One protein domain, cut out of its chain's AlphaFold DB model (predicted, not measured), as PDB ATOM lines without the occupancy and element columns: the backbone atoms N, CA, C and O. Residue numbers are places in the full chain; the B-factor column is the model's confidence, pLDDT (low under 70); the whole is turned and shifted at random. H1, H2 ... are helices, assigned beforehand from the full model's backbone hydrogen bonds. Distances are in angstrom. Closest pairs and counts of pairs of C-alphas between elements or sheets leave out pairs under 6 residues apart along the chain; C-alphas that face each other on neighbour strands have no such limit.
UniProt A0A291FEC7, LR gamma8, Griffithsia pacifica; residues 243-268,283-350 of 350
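Overview. This is residues 243 to 268 and 283 to 350 of the 350 residues of the protein "LR gamma8" of Griffithsia pacifica (UniProt A0A291FEC7). A short helix, H5, sits in the middle, with H1 packed along one side of it and the hairpin of H3 and H4 packed on another. H2 swings away as an arm, making an open V with H3; its residues 284 to 294 stand free. The printed part has 94 residues with five named helices, H1 to H5 in order, and no named strand: all helix. It is compact, with a radius of gyration of the C-alphas of 14.2 A, and spans 45 by 39 by 23 A.

Arrangement. H1, residues 249 to 264, touches the hub H5, residues 337 to 342, at a shallow tilt of 19 degrees, the same way; their closest C-alphas, of Ala 255 and Val 339, are 4.3 A apart. H2, residues 284 to 301, touches no helix and is only just apart from H3, residues 304 to 323, at 8.3 A. H3 and H4, residues 327 to 335, form a hairpin at 13 degrees, with the C-alphas of Ala 315 and Phe 333 closest at 5.1 A. With residues 311 to 318 alone, H3 touches H5 at a steep tilt of 57 degrees, closest at C-alphas 314 and 341, 5.2 A. H4 and H5 touch only at the corner, closest at C-alphas 333 and 340, 5.0 A. In each of the five helices every O i to N i+4 pair is within hydrogen-bond range.

Along the chain. H1 begins at C-alpha 249 (146.674, 139.020, 103.386) and is 22.3 A long. H2 is 25.7 A, H3 26.7 A and H4 12.2 A long. H5, 8.7 A, ends at C-alpha 342 (161.223, 136.331, 100.115).

Size, cuts and confidence. The C-alphas of Gly 283 and Ser 327 are farthest apart, 45.5 A. Residues 269 to 282 are not printed; the gap is 27.8 A between C-alphas 268 and 283. Of the links printed whole, none is long. Residues 347 to 350 have pLDDT under 70.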
ATOM      1  N   TYR A 243     157.548 128.927  95.542       84.00
ATOM      2  CA  TYR A 243     156.882 127.824  96.237       84.00
ATOM      3  C   TYR A 243     156.198 128.255  97.537       84.00
ATOM      4  O   TYR A 243     155.453 127.470  98.123       84.00
ATOM      5  N   ALA A 244     156.448 129.483  97.997       84.56
ATOM      6  CA  ALA A 244     155.934 129.990  99.258       84.56
ATOM      7  C   ALA A 244     154.687 130.852  99.031       84.56
ATOM      8  O   ALA A 244     154.775 131.998  98.594       84.56
ATOM      9  N   ASP A 245     153.522 130.306  99.372       82.94
ATOM     10  CA  ASP A 245     152.265 131.048  99.380       82.94
ATOM     11  C   ASP A 245     151.961 131.576 100.795       82.94
ATOM     12  O   ASP A 245     152.036 130.843 101.786       82.94
ATOM     13  N   GLY A 246     151.620 132.866 100.886       82.75
ATOM     14  CA  GLY A 246     151.213 133.505 102.137       82.75
ATOM     15  C   GLY A 246     149.868 132.972 102.624       82.75
ATOM     16  O   GLY A 246     148.926 132.820 101.848       82.75
ATOM     17  N   THR A 247     149.767 132.705 103.923       84.56
ATOM     18  CA  THR A 247     148.547 132.175 104.553       84.56
ATOM     19  C   THR A 247     147.520 133.258 104.871       84.56
ATOM     20  O   THR A 247     146.338 132.965 105.031       84.56
ATOM     21  N   SER A 248     147.964 134.516 104.950       92.44
ATOM     22  CA  SER A 248     147.126 135.676 105.248       92.44
ATOM     23  C   SER A 248     147.403 136.847 104.294       92.44
ATOM     24  O   SER A 248     148.502 136.948 103.729       92.44
ATOM     25  N   PRO A 249     146.447 137.785 104.137       93.44
ATOM     26  CA  PRO A 249     146.674 139.020 103.386       93.44
ATOM     27  C   PRO A 249     147.840 139.845 103.948       93.44
ATOM     28  O   PRO A 249     148.638 140.381 103.182       93.44
ATOM     29  N   ALA A 250     147.989 139.886 105.277       93.25
ATOM     30  CA  ALA A 250     149.091 140.575 105.944       93.25
ATOM     31  C   ALA A 250     150.450 139.947 105.600       93.25
ATOM     32  O   ALA A 250     151.382 140.656 105.227       93.25
ATOM     33  N   GLU A 251     150.561 138.618 105.663       94.12
ATOM     34  CA  GLU A 251     151.782 137.902 105.277       94.12
ATOM     35  C   GLU A 251     152.125 138.113 103.799       94.12
ATOM     36  O   GLU A 251     153.282 138.350 103.460       94.12
ATOM     37  N   THR A 252     151.118 138.099 102.926       93.00
ATOM     38  CA  THR A 252     151.302 138.355 101.491       93.00
ATOM     39  C   THR A 252     151.813 139.775 101.240       93.00
ATOM     40  O   THR A 252     152.717 139.971 100.427       93.00
ATOM     41  N   TYR A 253     151.281 140.766 101.961       94.62
ATOM     42  CA  TYR A 253     151.756 142.146 101.896       94.62
ATOM     43  C   TYR A 253     153.204 142.274 102.389       94.62
ATOM     44  O   TYR A 253     154.037 142.850 101.691       94.62
ATOM     45  N   MET A 254     153.536 141.681 103.540       95.25
ATOM     46  CA  MET A 254     154.900 141.701 104.084       95.25
ATOM     47  C   MET A 254     155.906 141.018 103.149       95.25
ATOM     48  O   MET A 254     156.970 141.577 102.887       95.25
ATOM     49  N   ALA A 255     155.561 139.855 102.591       93.50
ATOM     50  CA  ALA A 255     156.391 139.155 101.612       93.50
ATOM     51  C   ALA A 255     156.622 140.012 100.354       93.50
ATOM     52  O   ALA A 255     157.755 140.152  99.893       93.50
ATOM     53  N   ALA A 256     155.575 140.675  99.847       92.25
ATOM     54  CA  ALA A 256     155.693 141.598  98.721       92.25
ATOM     55  C   ALA A 256     156.567 142.824  99.045       92.25
ATOM     56  O   ALA A 256     157.303 143.298  98.179       92.25
ATOM     57  N   CYS A 257     156.521 143.345 100.274       93.94
ATOM     58  CA  CYS A 257     157.414 144.414 100.724       93.94
ATOM     59  C   CYS A 257     158.881 143.967 100.738       93.94
ATOM     60  O   CYS A 257     159.738 144.708 100.254       93.94
ATOM     61  N   VAL A 258     159.172 142.758 101.223       92.31
ATOM     62  CA  VAL A 258     160.534 142.202 101.203       92.31
ATOM     63  C   VAL A 258     161.015 141.970  99.772       92.31
ATOM     64  O   VAL A 258     162.117 142.393  99.430       92.31
ATOM     65  N   ASP A 259     160.188 141.395  98.896       89.38
ATOM     66  CA  ASP A 259     160.539 141.206  97.480       89.38
ATOM     67  C   ASP A 259     160.843 142.548  96.788       89.38
ATOM     68  O   ASP A 259     161.835 142.671  96.065       89.38
ATOM     69  N   LYS A 260     160.065 143.601  97.082       89.31
ATOM     70  CA  LYS A 260     160.354 144.969  96.617       89.31
ATOM     71  C   LYS A 260     161.707 145.471  97.120       89.31
ATOM     72  O   LYS A 260     162.460 146.028  96.327       89.31
ATOM     73  N   GLN A 261     162.038 145.264  98.394       89.88
ATOM     74  CA  GLN A 261     163.340 145.655  98.945       89.88
ATOM     75  C   GLN A 261     164.491 144.896  98.273       89.88
ATOM     76  O   GLN A 261     165.491 145.513  97.904       89.88
ATOM     77  N   MET A 262     164.344 143.588  98.037       86.50
ATOM     78  CA  MET A 262     165.360 142.791  97.336       86.50
ATOM     79  C   MET A 262     165.588 143.292  95.905       86.50
ATOM     80  O   MET A 262     166.734 143.437  95.483       86.50
ATOM     81  N   LYS A 263     164.517 143.651  95.189       85.12
ATOM     82  CA  LYS A 263     164.586 144.230  93.835       85.12
ATOM     83  C   LYS A 263     165.125 145.662  93.814       85.12
ATOM     84  O   LYS A 263     165.803 146.049  92.862       85.12
ATOM     85  N   PHE A 264     164.860 146.449  94.856       84.62
ATOM     86  CA  PHE A 264     165.359 147.819  94.970       84.62
ATOM     87  C   PHE A 264     166.888 147.857  95.099       84.62
ATOM     88  O   PHE A 264     167.541 148.688  94.472       84.62
ATOM     89  N   ARG A 265     167.489 146.891  95.810       81.19
ATOM     90  CA  ARG A 265     168.957 146.767  95.957       81.19
ATOM     91  C   ARG A 265     169.693 146.638  94.621       81.19
ATOM     92  O   ARG A 265     170.854 147.025  94.515       81.19
ATOM     93  N   SER A 266     169.037 146.086  93.606       76.31
ATOM     94  CA  SER A 266     169.594 145.934  92.260       76.31
ATOM     95  C   SER A 266     169.453 147.171  91.368       76.31
ATOM     96  O   SER A 266     170.136 147.237  90.350       76.31
ATOM     97  N   VAL A 267     168.639 148.159  91.758       82.38
ATOM     98  CA  VAL A 267     168.340 149.378  90.978       82.38
ATOM     99  C   VAL A 267     168.634 150.637  91.818       82.38
ATOM    100  O   VAL A 267     167.721 151.402  92.123       82.38
ATOM    101  N   PRO A 268     169.896 150.894  92.221       74.56
ATOM    102  CA  PRO A 268     170.212 151.992  93.143       74.56
ATOM    103  C   PRO A 268     169.966 153.390  92.553       74.56
ATOM    104  O   PRO A 268     169.670 154.320  93.290       74.56
ATOM    105  N   GLY A 283     156.245 140.016  73.150       84.00
ATOM    106  CA  GLY A 283     155.384 138.918  73.616       84.00
ATOM    107  C   GLY A 283     155.966 138.079  74.762       84.00
ATOM    108  O   GLY A 283     155.198 137.568  75.570       84.00
ATOM    109  N   VAL A 284     157.295 138.014  74.925       86.31
ATOM    110  CA  VAL A 284     157.950 137.183  75.965       86.31
ATOM    111  C   VAL A 284     157.557 137.581  77.388       86.31
ATOM    112  O   VAL A 284     157.414 136.713  78.246       86.31
ATOM    113  N   ALA A 285     157.311 138.868  77.635       87.69
ATOM    114  CA  ALA A 285     156.871 139.340  78.947       87.69
ATOM    115  C   ALA A 285     155.533 138.708  79.378       87.69
ATOM    116  O   ALA A 285     155.391 138.284  80.525       87.69
ATOM    117  N   GLU A 286     154.581 138.572  78.451       88.75
ATOM    118  CA  GLU A 286     153.287 137.950  78.742       88.75
ATOM    119  C   GLU A 286     153.433 136.441  78.965       88.75
ATOM    120  O   GLU A 286     152.875 135.899  79.921       88.75
ATOM    121  N   TYR A 287     154.275 135.768  78.173       85.94
ATOM    122  CA  TYR A 287     154.606 134.359  78.402       85.94
ATOM    123  C   TYR A 287     155.225 134.130  79.783       85.94
ATOM    124  O   TYR A 287     154.815 133.210  80.496       85.94
ATOM    125  N   LYS A 288     156.154 134.991  80.220       86.81
ATOM    126  CA  LYS A 288     156.720 134.905  81.571       86.81
ATOM    127  C   LYS A 288     155.658 135.106  82.645       86.81
ATOM    128  O   LYS A 288     155.622 134.322  83.594       86.81
ATOM    129  N   ARG A 289     154.765 136.084  82.484       90.00
ATOM    130  CA  ARG A 289     153.649 136.321  83.410       90.00
ATOM    131  C   ARG A 289     152.757 135.084  83.540       90.00
ATOM    132  O   ARG A 289     152.489 134.635  84.655       90.00
ATOM    133  N   VAL A 290     152.348 134.492  82.418       89.94
ATOM    134  CA  VAL A 290     151.538 133.262  82.386       89.94
ATOM    135  C   VAL A 290     152.288 132.088  83.014       89.94
ATOM    136  O   VAL A 290     151.718 131.361  83.830       89.94
ATOM    137  N   SER A 291     153.582 131.935  82.721       87.69
ATOM    138  CA  SER A 291     154.408 130.885  83.320       87.69
ATOM    139  C   SER A 291     154.489 131.023  84.846       87.69
ATOM    140  O   SER A 291     154.287 130.038  85.555       87.69
ATOM    141  N   ALA A 292     154.662 132.238  85.375       88.25
ATOM    142  CA  ALA A 292     154.707 132.495  86.812       88.25
ATOM    143  C   ALA A 292     153.368 132.166  87.493       88.25
ATOM    144  O   ALA A 292     153.356 131.504  88.532       88.25
ATOM    145  N   MET A 293     152.238 132.543  86.879       90.69
ATOM    146  CA  MET A 293     150.907 132.160  87.371       90.69
ATOM    147  C   MET A 293     150.712 130.640  87.371       90.69
ATOM    148  O   MET A 293     150.180 130.093  88.336       90.69
ATOM    149  N   SER A 294     151.183 129.946  86.332       90.81
ATOM    150  CA  SER A 294     151.089 128.484  86.265       90.81
ATOM    151  C   SER A 294     151.910 127.796  87.355       90.81
ATOM    152  O   SER A 294     151.464 126.811  87.942       90.81
ATOM    153  N   VAL A 295     153.095 128.327  87.684       89.56
ATOM    154  CA  VAL A 295     153.897 127.770  88.772       89.56
ATOM    155  C   VAL A 295     153.224 128.015  90.118       89.56
ATOM    156  O   VAL A 295     153.173 127.088  90.919       89.56
ATOM    157  N   ARG A 296     152.633 129.194  90.339       89.06
ATOM    158  CA  ARG A 296     151.864 129.473  91.559       89.06
ATOM    159  C   ARG A 296     150.640 128.566  91.701       89.06
ATOM    160  O   ARG A 296     150.286 128.133  92.791       89.06
ATOM    161  N   PHE A 297     149.977 128.238  90.599       91.50
ATOM    162  CA  PHE A 297     148.904 127.251  90.634       91.50
ATOM    163  C   PHE A 297     149.432 125.873  91.071       91.50
ATOM    164  O   PHE A 297     148.851 125.237  91.948       91.50
ATOM    165  N   ARG A 298     150.586 125.446  90.541       90.88
ATOM    166  CA  ARG A 298     151.224 124.169  90.903       90.88
ATOM    167  C   ARG A 298     151.772 124.134  92.332       90.88
ATOM    168  O   ARG A 298     151.636 123.098  92.975       90.88
ATOM    169  N   SER A 299     152.329 125.229  92.860       88.69
ATOM    170  CA  SER A 299     152.746 125.306  94.274       88.69
ATOM    171  C   SER A 299     151.558 125.064  95.204       88.69
ATOM    172  O   SER A 299     151.657 124.323  96.184       88.69
ATOM    173  N   ASN A 300     150.385 125.580  94.835       88.25
ATOM    174  CA  ASN A 300     149.145 125.359  95.567       88.25
ATOM    175  C   ASN A 300     148.583 123.934  95.438       88.25
ATOM    176  O   ASN A 300     147.805 123.523  96.296       88.25
ATOM    177  N   GLN A 301     149.010 123.148  94.451       90.38
ATOM    178  CA  GLN A 301     148.631 121.736  94.312       90.38
ATOM    179  C   GLN A 301     149.564 120.769  95.049       90.38
ATOM    180  O   GLN A 301     149.258 119.583  95.150       90.38
ATOM    181  N   MET A 302     150.701 121.246  95.560       88.62
ATOM    182  CA  MET A 302     151.629 120.401  96.313       88.62
ATOM    183  C   MET A 302     150.972 119.862  97.591       88.62
ATOM    184  O   MET A 302     150.095 120.503  98.182       88.62
ATOM    185  N   SER A 303     151.415 118.680  98.025       89.88
ATOM    186  CA  SER A 303     150.870 118.016  99.210       89.88
ATOM    187  C   SER A 303     151.043 118.871 100.467       89.88
ATOM    188  O   SER A 303     151.990 119.653 100.598       89.88
ATOM    189  N   THR A 304     150.139 118.705 101.433       89.75
ATOM    190  CA  THR A 304     150.197 119.430 102.712       89.75
ATOM    191  C   THR A 304     151.528 119.209 103.426       89.75
ATOM    192  O   THR A 304     152.101 120.163 103.949       89.75
ATOM    193  N   LEU A 305     152.060 117.980 103.391       90.12
ATOM    194  CA  LEU A 305     153.357 117.653 103.983       90.12
ATOM    195  C   LEU A 305     154.492 118.461 103.340       90.12
ATOM    196  O   LEU A 305     155.278 119.075 104.059       90.12
ATOM    197  N   TYR A 306     154.532 118.525 102.006       88.62
ATOM    198  CA  TYR A 306     155.540 119.301 101.282       88.62
ATOM    199  C   TYR A 306     155.459 120.790 101.640       88.62
ATOM    200  O   TYR A 306     156.469 121.417 101.953       88.62
ATOM    201  N   LYS A 307     154.245 121.354 101.676       88.56
ATOM    202  CA  LYS A 307     154.030 122.761 102.047       88.56
ATOM    203  C   LYS A 307     154.476 123.060 103.477       88.56
ATOM    204  O   LYS A 307     155.078 124.102 103.721       88.56
ATOM    205  N   MET A 308     154.195 122.167 104.425       89.06
ATOM    206  CA  MET A 308     154.627 122.338 105.815       89.06
ATOM    207  C   MET A 308     156.147 122.237 105.943       89.06
ATOM    208  O   MET A 308     156.753 123.089 106.590       89.06
ATOM    209  N   GLN A 309     156.774 121.268 105.275       90.94
ATOM    210  CA  GLN A 309     158.231 121.142 105.248       90.94
ATOM    211  C   GLN A 309     158.897 122.385 104.645       90.94
ATOM    212  O   GLN A 309     159.847 122.909 105.225       90.94
ATOM    213  N   ALA A 310     158.361 122.913 103.540       89.69
ATOM    214  CA  ALA A 310     158.852 124.142 102.927       89.69
ATOM    215  C   ALA A 310     158.802 125.326 103.908       89.69
ATOM    216  O   ALA A 310     159.785 126.045 104.028       89.69
ATOM    217  N   LYS A 311     157.733 125.494 104.703       90.62
ATOM    218  CA  LYS A 311     157.659 126.567 105.720       90.62
ATOM    219  C   LYS A 311     158.805 126.501 106.735       90.62
ATOM    220  O   LYS A 311     159.420 127.528 107.023       90.62
ATOM    221  N   TYR A 312     159.114 125.309 107.249       92.12
ATOM    222  CA  TYR A 312     160.235 125.123 108.176       92.12
ATOM    223  C   TYR A 312     161.587 125.346 107.492       92.12
ATOM    224  O   TYR A 312     162.458 126.001 108.068       92.12
ATOM    225  N   ASN A 313     161.744 124.876 106.254       92.88
ATOM    226  CA  ASN A 313     162.946 125.111 105.457       92.88
ATOM    227  C   ASN A 313     163.163 126.609 105.187       92.88
ATOM    228  O   ASN A 313     164.297 127.072 105.273       92.88
ATOM    229  N   ASN A 314     162.100 127.373 104.923       92.12
ATOM    230  CA  ASN A 314     162.154 128.822 104.691       92.12
ATOM    231  C   ASN A 314     162.613 129.558 105.942       92.12
ATOM    232  O   ASN A 314     163.544 130.358 105.886       92.12
ATOM    233  N   ALA A 315     161.992 129.252 107.085       92.12
ATOM    234  CA  ALA A 315     162.358 129.852 108.359       92.12
ATOM    235  C   ALA A 315     163.803 129.503 108.749       92.12
ATOM    236  O   ALA A 315     164.567 130.382 109.136       92.12
ATOM    237  N   ALA A 316     164.215 128.239 108.617       92.00
ATOM    238  CA  ALA A 316     165.594 127.825 108.879       92.00
ATOM    239  C   ALA A 316     166.592 128.515 107.937       92.00
ATOM    240  O   ALA A 316     167.620 129.010 108.394       92.00
ATOM    241  N   TYR A 317     166.268 128.602 106.645       92.06
ATOM    242  CA  TYR A 317     167.077 129.314 105.663       92.06
ATOM    243  C   TYR A 317     167.246 130.783 106.065       92.06
ATOM    244  O   TYR A 317     168.367 131.236 106.284       92.06
ATOM    245  N   ALA A 318     166.158 131.524 106.265       92.56
ATOM    246  CA  ALA A 318     166.281 132.947 106.554       92.56
ATOM    247  C   ALA A 318     167.007 133.241 107.876       92.56
ATOM    248  O   ALA A 318     167.816 134.165 107.934       92.56
ATOM    249  N   ARG A 319     166.801 132.418 108.912       92.06
ATOM    250  CA  ARG A 319     167.541 132.538 110.179       92.06
ATOM    251  C   ARG A 319     169.042 132.338 109.990       92.06
ATOM    252  O   ARG A 319     169.822 133.194 110.398       92.06
ATOM    253  N   ASN A 320     169.439 131.253 109.327       90.88
ATOM    254  CA  ASN A 320     170.851 130.905 109.162       90.88
ATOM    255  C   ASN A 320     171.595 131.896 108.255       90.88
ATOM    256  O   ASN A 320     172.763 132.199 108.495       90.88
ATOM    257  N   TYR A 321     170.930 132.397 107.212       90.12
ATOM    258  CA  TYR A 321     171.573 133.209 106.179       90.12
ATOM    259  C   TYR A 321     171.447 134.721 106.378       90.12
ATOM    260  O   TYR A 321     172.317 135.447 105.887       90.12
ATOM    261  N   PHE A 322     170.402 135.189 107.072       90.62
ATOM    262  CA  PHE A 322     170.102 136.619 107.224       90.62
ATOM    263  C   PHE A 322     169.873 137.058 108.674       90.62
ATOM    264  O   PHE A 322     170.253 138.172 109.005       90.62
ATOM    265  N   GLY A 323     169.310 136.202 109.536       86.75
ATOM    266  CA  GLY A 323     168.937 136.584 110.905       86.75
ATOM    267  C   GLY A 323     170.120 136.898 111.827       86.75
ATOM    268  O   GLY A 323     170.012 137.787 112.660       86.75
ATOM    269  N   HIS A 324     171.252 136.197 111.681       85.44
ATOM    270  CA  HIS A 324     172.527 136.474 112.376       85.44
ATOM    271  C   HIS A 324     172.430 136.801 113.885       85.44
ATOM    272  O   HIS A 324     173.192 137.629 114.385       85.44
ATOM    273  N   GLY A 325     171.519 136.162 114.629       87.19
ATOM    274  CA  GLY A 325     171.334 136.404 116.066       87.19
ATOM    275  C   GLY A 325     170.447 137.608 116.412       87.19
ATOM    276  O   GLY A 325     170.316 137.959 117.584       87.19
ATOM    277  N   CYS A 326     169.815 138.247 115.423       94.25
ATOM    278  CA  CYS A 326     168.797 139.268 115.640       94.25
ATOM    279  C   CYS A 326     167.463 138.611 116.018       94.25
ATOM    280  O   CYS A 326     166.720 138.116 115.168       94.25
ATOM    281  N   SER A 327     167.123 138.655 117.308       94.06
ATOM    282  CA  SER A 327     165.906 138.032 117.846       94.06
ATOM    283  C   SER A 327     164.614 138.538 117.192       94.06
ATOM    284  O   SER A 327     163.663 137.772 117.033       94.06
ATOM    285  N   TYR A 328     164.567 139.806 116.771       94.56
ATOM    286  CA  TYR A 328     163.421 140.363 116.050       94.56
ATOM    287  C   TYR A 328     163.221 139.689 114.687       94.56
ATOM    288  O   TYR A 328     162.121 139.223 114.384       94.56
ATOM    289  N   GLU A 329     164.282 139.603 113.882       93.69
ATOM    290  CA  GLU A 329     164.217 139.015 112.543       93.69
ATOM    291  C   GLU A 329     163.945 137.513 112.606       93.69
ATOM    292  O   GLU A 329     163.108 137.004 111.862       93.69
ATOM    293  N   GLU A 330     164.567 136.801 113.545       93.50
ATOM    294  CA  GLU A 330     164.323 135.370 113.728       93.50
ATOM    295  C   GLU A 330     162.865 135.079 114.107       93.50
ATOM    296  O   GLU A 330     162.242 134.180 113.534       93.50
ATOM    297  N   ASN A 331     162.283 135.875 115.012       93.31
ATOM    298  CA  ASN A 331     160.867 135.770 115.362       93.31
ATOM    299  C   ASN A 331     159.958 136.081 114.166       93.31
ATOM    300  O   ASN A 331     158.951 135.395 113.963       93.31
ATOM    301  N   LEU A 332     160.319 137.072 113.345       93.50
ATOM    302  CA  LEU A 332     159.587 137.410 112.127       93.50
ATOM    303  C   LEU A 332     159.622 136.255 111.111       93.50
ATOM    304  O   LEU A 332     158.574 135.875 110.585       93.50
ATOM    305  N   PHE A 333     160.794 135.657 110.879       93.69
ATOM    306  CA  PHE A 333     160.975 134.540 109.946       93.69
ATOM    307  C   PHE A 333     160.257 133.265 110.388       93.69
ATOM    308  O   PHE A 333     159.743 132.535 109.538       93.69
ATOM    309  N   ASN A 334     160.200 133.008 111.697       91.75
ATOM    310  CA  ASN A 334     159.470 131.873 112.260       91.75
ATOM    311  C   ASN A 334     157.951 132.061 112.165       91.75
ATOM    312  O   ASN A 334     157.224 131.094 111.944       91.75
ATOM    313  N   LYS A 335     157.463 133.298 112.330       93.12
ATOM    314  CA  LYS A 335     156.028 133.608 112.303       93.12
ATOM    315  C   LYS A 335     155.461 133.677 110.884       93.12
ATOM    316  O   LYS A 335     154.325 133.256 110.673       93.12
ATOM    317  N   TYR A 336     156.232 134.199 109.929       93.44
ATOM    318  CA  TYR A 336     155.779 134.445 108.557       93.44
ATOM    319  C   TYR A 336     156.697 133.756 107.528       93.44
ATOM    320  O   TYR A 336     157.629 134.374 107.004       93.44
ATOM    321  N   PRO A 337     156.458 132.470 107.208       90.25
ATOM    322  CA  PRO A 337     157.308 131.693 106.305       90.25
ATOM    323  C   PRO A 337     157.359 132.205 104.854       90.25
ATOM    324  O   PRO A 337     158.313 131.905 104.133       90.25
ATOM    325  N   ALA A 338     156.365 132.967 104.386       91.81
ATOM    326  CA  ALA A 338     156.448 133.601 103.066       91.81
ATOM    327  C   ALA A 338     157.399 134.814 103.060       91.81
ATOM    328  O   ALA A 338     158.028 135.111 102.042       91.81
ATOM    329  N   VAL A 339     157.550 135.491 104.204       93.56
ATOM    330  CA  VAL A 339     158.525 136.579 104.384       93.56
ATOM    331  C   VAL A 339     159.942 136.012 104.348       93.56
ATOM    332  O   VAL A 339     160.796 136.549 103.646       93.56
ATOM    333  N   SER A 340     160.183 134.885 105.023       92.88
ATOM    334  CA  SER A 340     161.490 134.220 104.999       92.88
ATOM    335  C   SER A 340     161.857 133.669 103.618       92.88
ATOM    336  O   SER A 340     162.997 133.836 103.196       92.88
ATOM    337  N   ALA A 341     160.899 133.120 102.863       91.19
ATOM    338  CA  ALA A 341     161.126 132.715 101.469       91.19
ATOM    339  C   ALA A 341     161.444 133.891 100.527       91.19
ATOM    340  O   ALA A 341     162.077 133.709  99.487       91.19
ATOM    341  N   SER A 342     160.980 135.096 100.875       91.12
ATOM    342  CA  SER A 342     161.223 136.331 100.115       91.12
ATOM    343  C   SER A 342     162.616 136.906 100.323       91.12
ATOM    344  O   SER A 342     163.085 137.668  99.476       91.12
ATOM    345  N   MET A 343     163.305 136.506 101.392       89.75
ATOM    346  CA  MET A 343     164.699 136.864 101.603       89.75
ATOM    347  C   MET A 343     165.601 136.081 100.653       89.75
ATOM    348  O   MET A 343     165.584 134.850 100.612       89.75
ATOM    349  N   ARG A 344     166.422 136.805  99.893       83.50
ATOM    350  CA  ARG A 344     167.349 136.218  98.926       83.50
ATOM    351  C   ARG A 344     168.738 136.830  99.086       83.50
ATOM    352  O   ARG A 344     168.850 137.989  99.501       83.50
ATOM    353  N   PRO A 345     169.801 136.075  98.765       78.06
ATOM    354  CA  PRO A 345     171.142 136.629  98.713       78.06
ATOM    355  C   PRO A 345     171.203 137.826  97.760       78.06
ATOM    356  O   PRO A 345     170.418 137.945  96.826       78.06
ATOM    357  N   SER A 346     172.193 138.690  97.963       73.19
ATOM    358  CA  SER A 346     172.532 139.764  97.018       73.19
ATOM    359  C   SER A 346     173.017 139.236  95.658       73.19
ATOM    360  O   SER A 346     173.072 140.004  94.696       73.19
ATOM    361  N   THR A 347     173.349 137.939  95.586       63.75
ATOM    362  CA  THR A 347     173.754 137.242  94.359       63.75
ATOM    363  C   THR A 347     172.574 136.907  93.473       63.75
ATOM    364  O   THR A 347     171.512 136.567  93.983       63.75
ATOM    365  N   ALA A 348     172.774 136.963  92.151       56.25
ATOM    366  CA  ALA A 348     171.722 136.686  91.169       56.25
ATOM    367  C   ALA A 348     170.457 137.524  91.430       56.25
ATOM    368  O   ALA A 348     169.403 137.037  91.829       56.25
ATOM    369  N   ARG A 349     170.611 138.830  91.205       58.84
ATOM    370  CA  ARG A 349     169.548 139.832  91.272       58.84
ATOM    371  C   ARG A 349     168.350 139.349  90.427       58.84
ATOM    372  O   ARG A 349     168.545 139.132  89.231       58.84
ATOM    373  N   TYR A 350     167.173 139.248  91.065       56.97
ATOM    374  CA  TYR A 350     165.809 138.948  90.557       56.97
ATOM    375  C   TYR A 350     165.264 137.521  90.661       56.97
ATOM    376  O   TYR A 350     165.891 136.563  90.166       56.97
TER     377      TYR A 350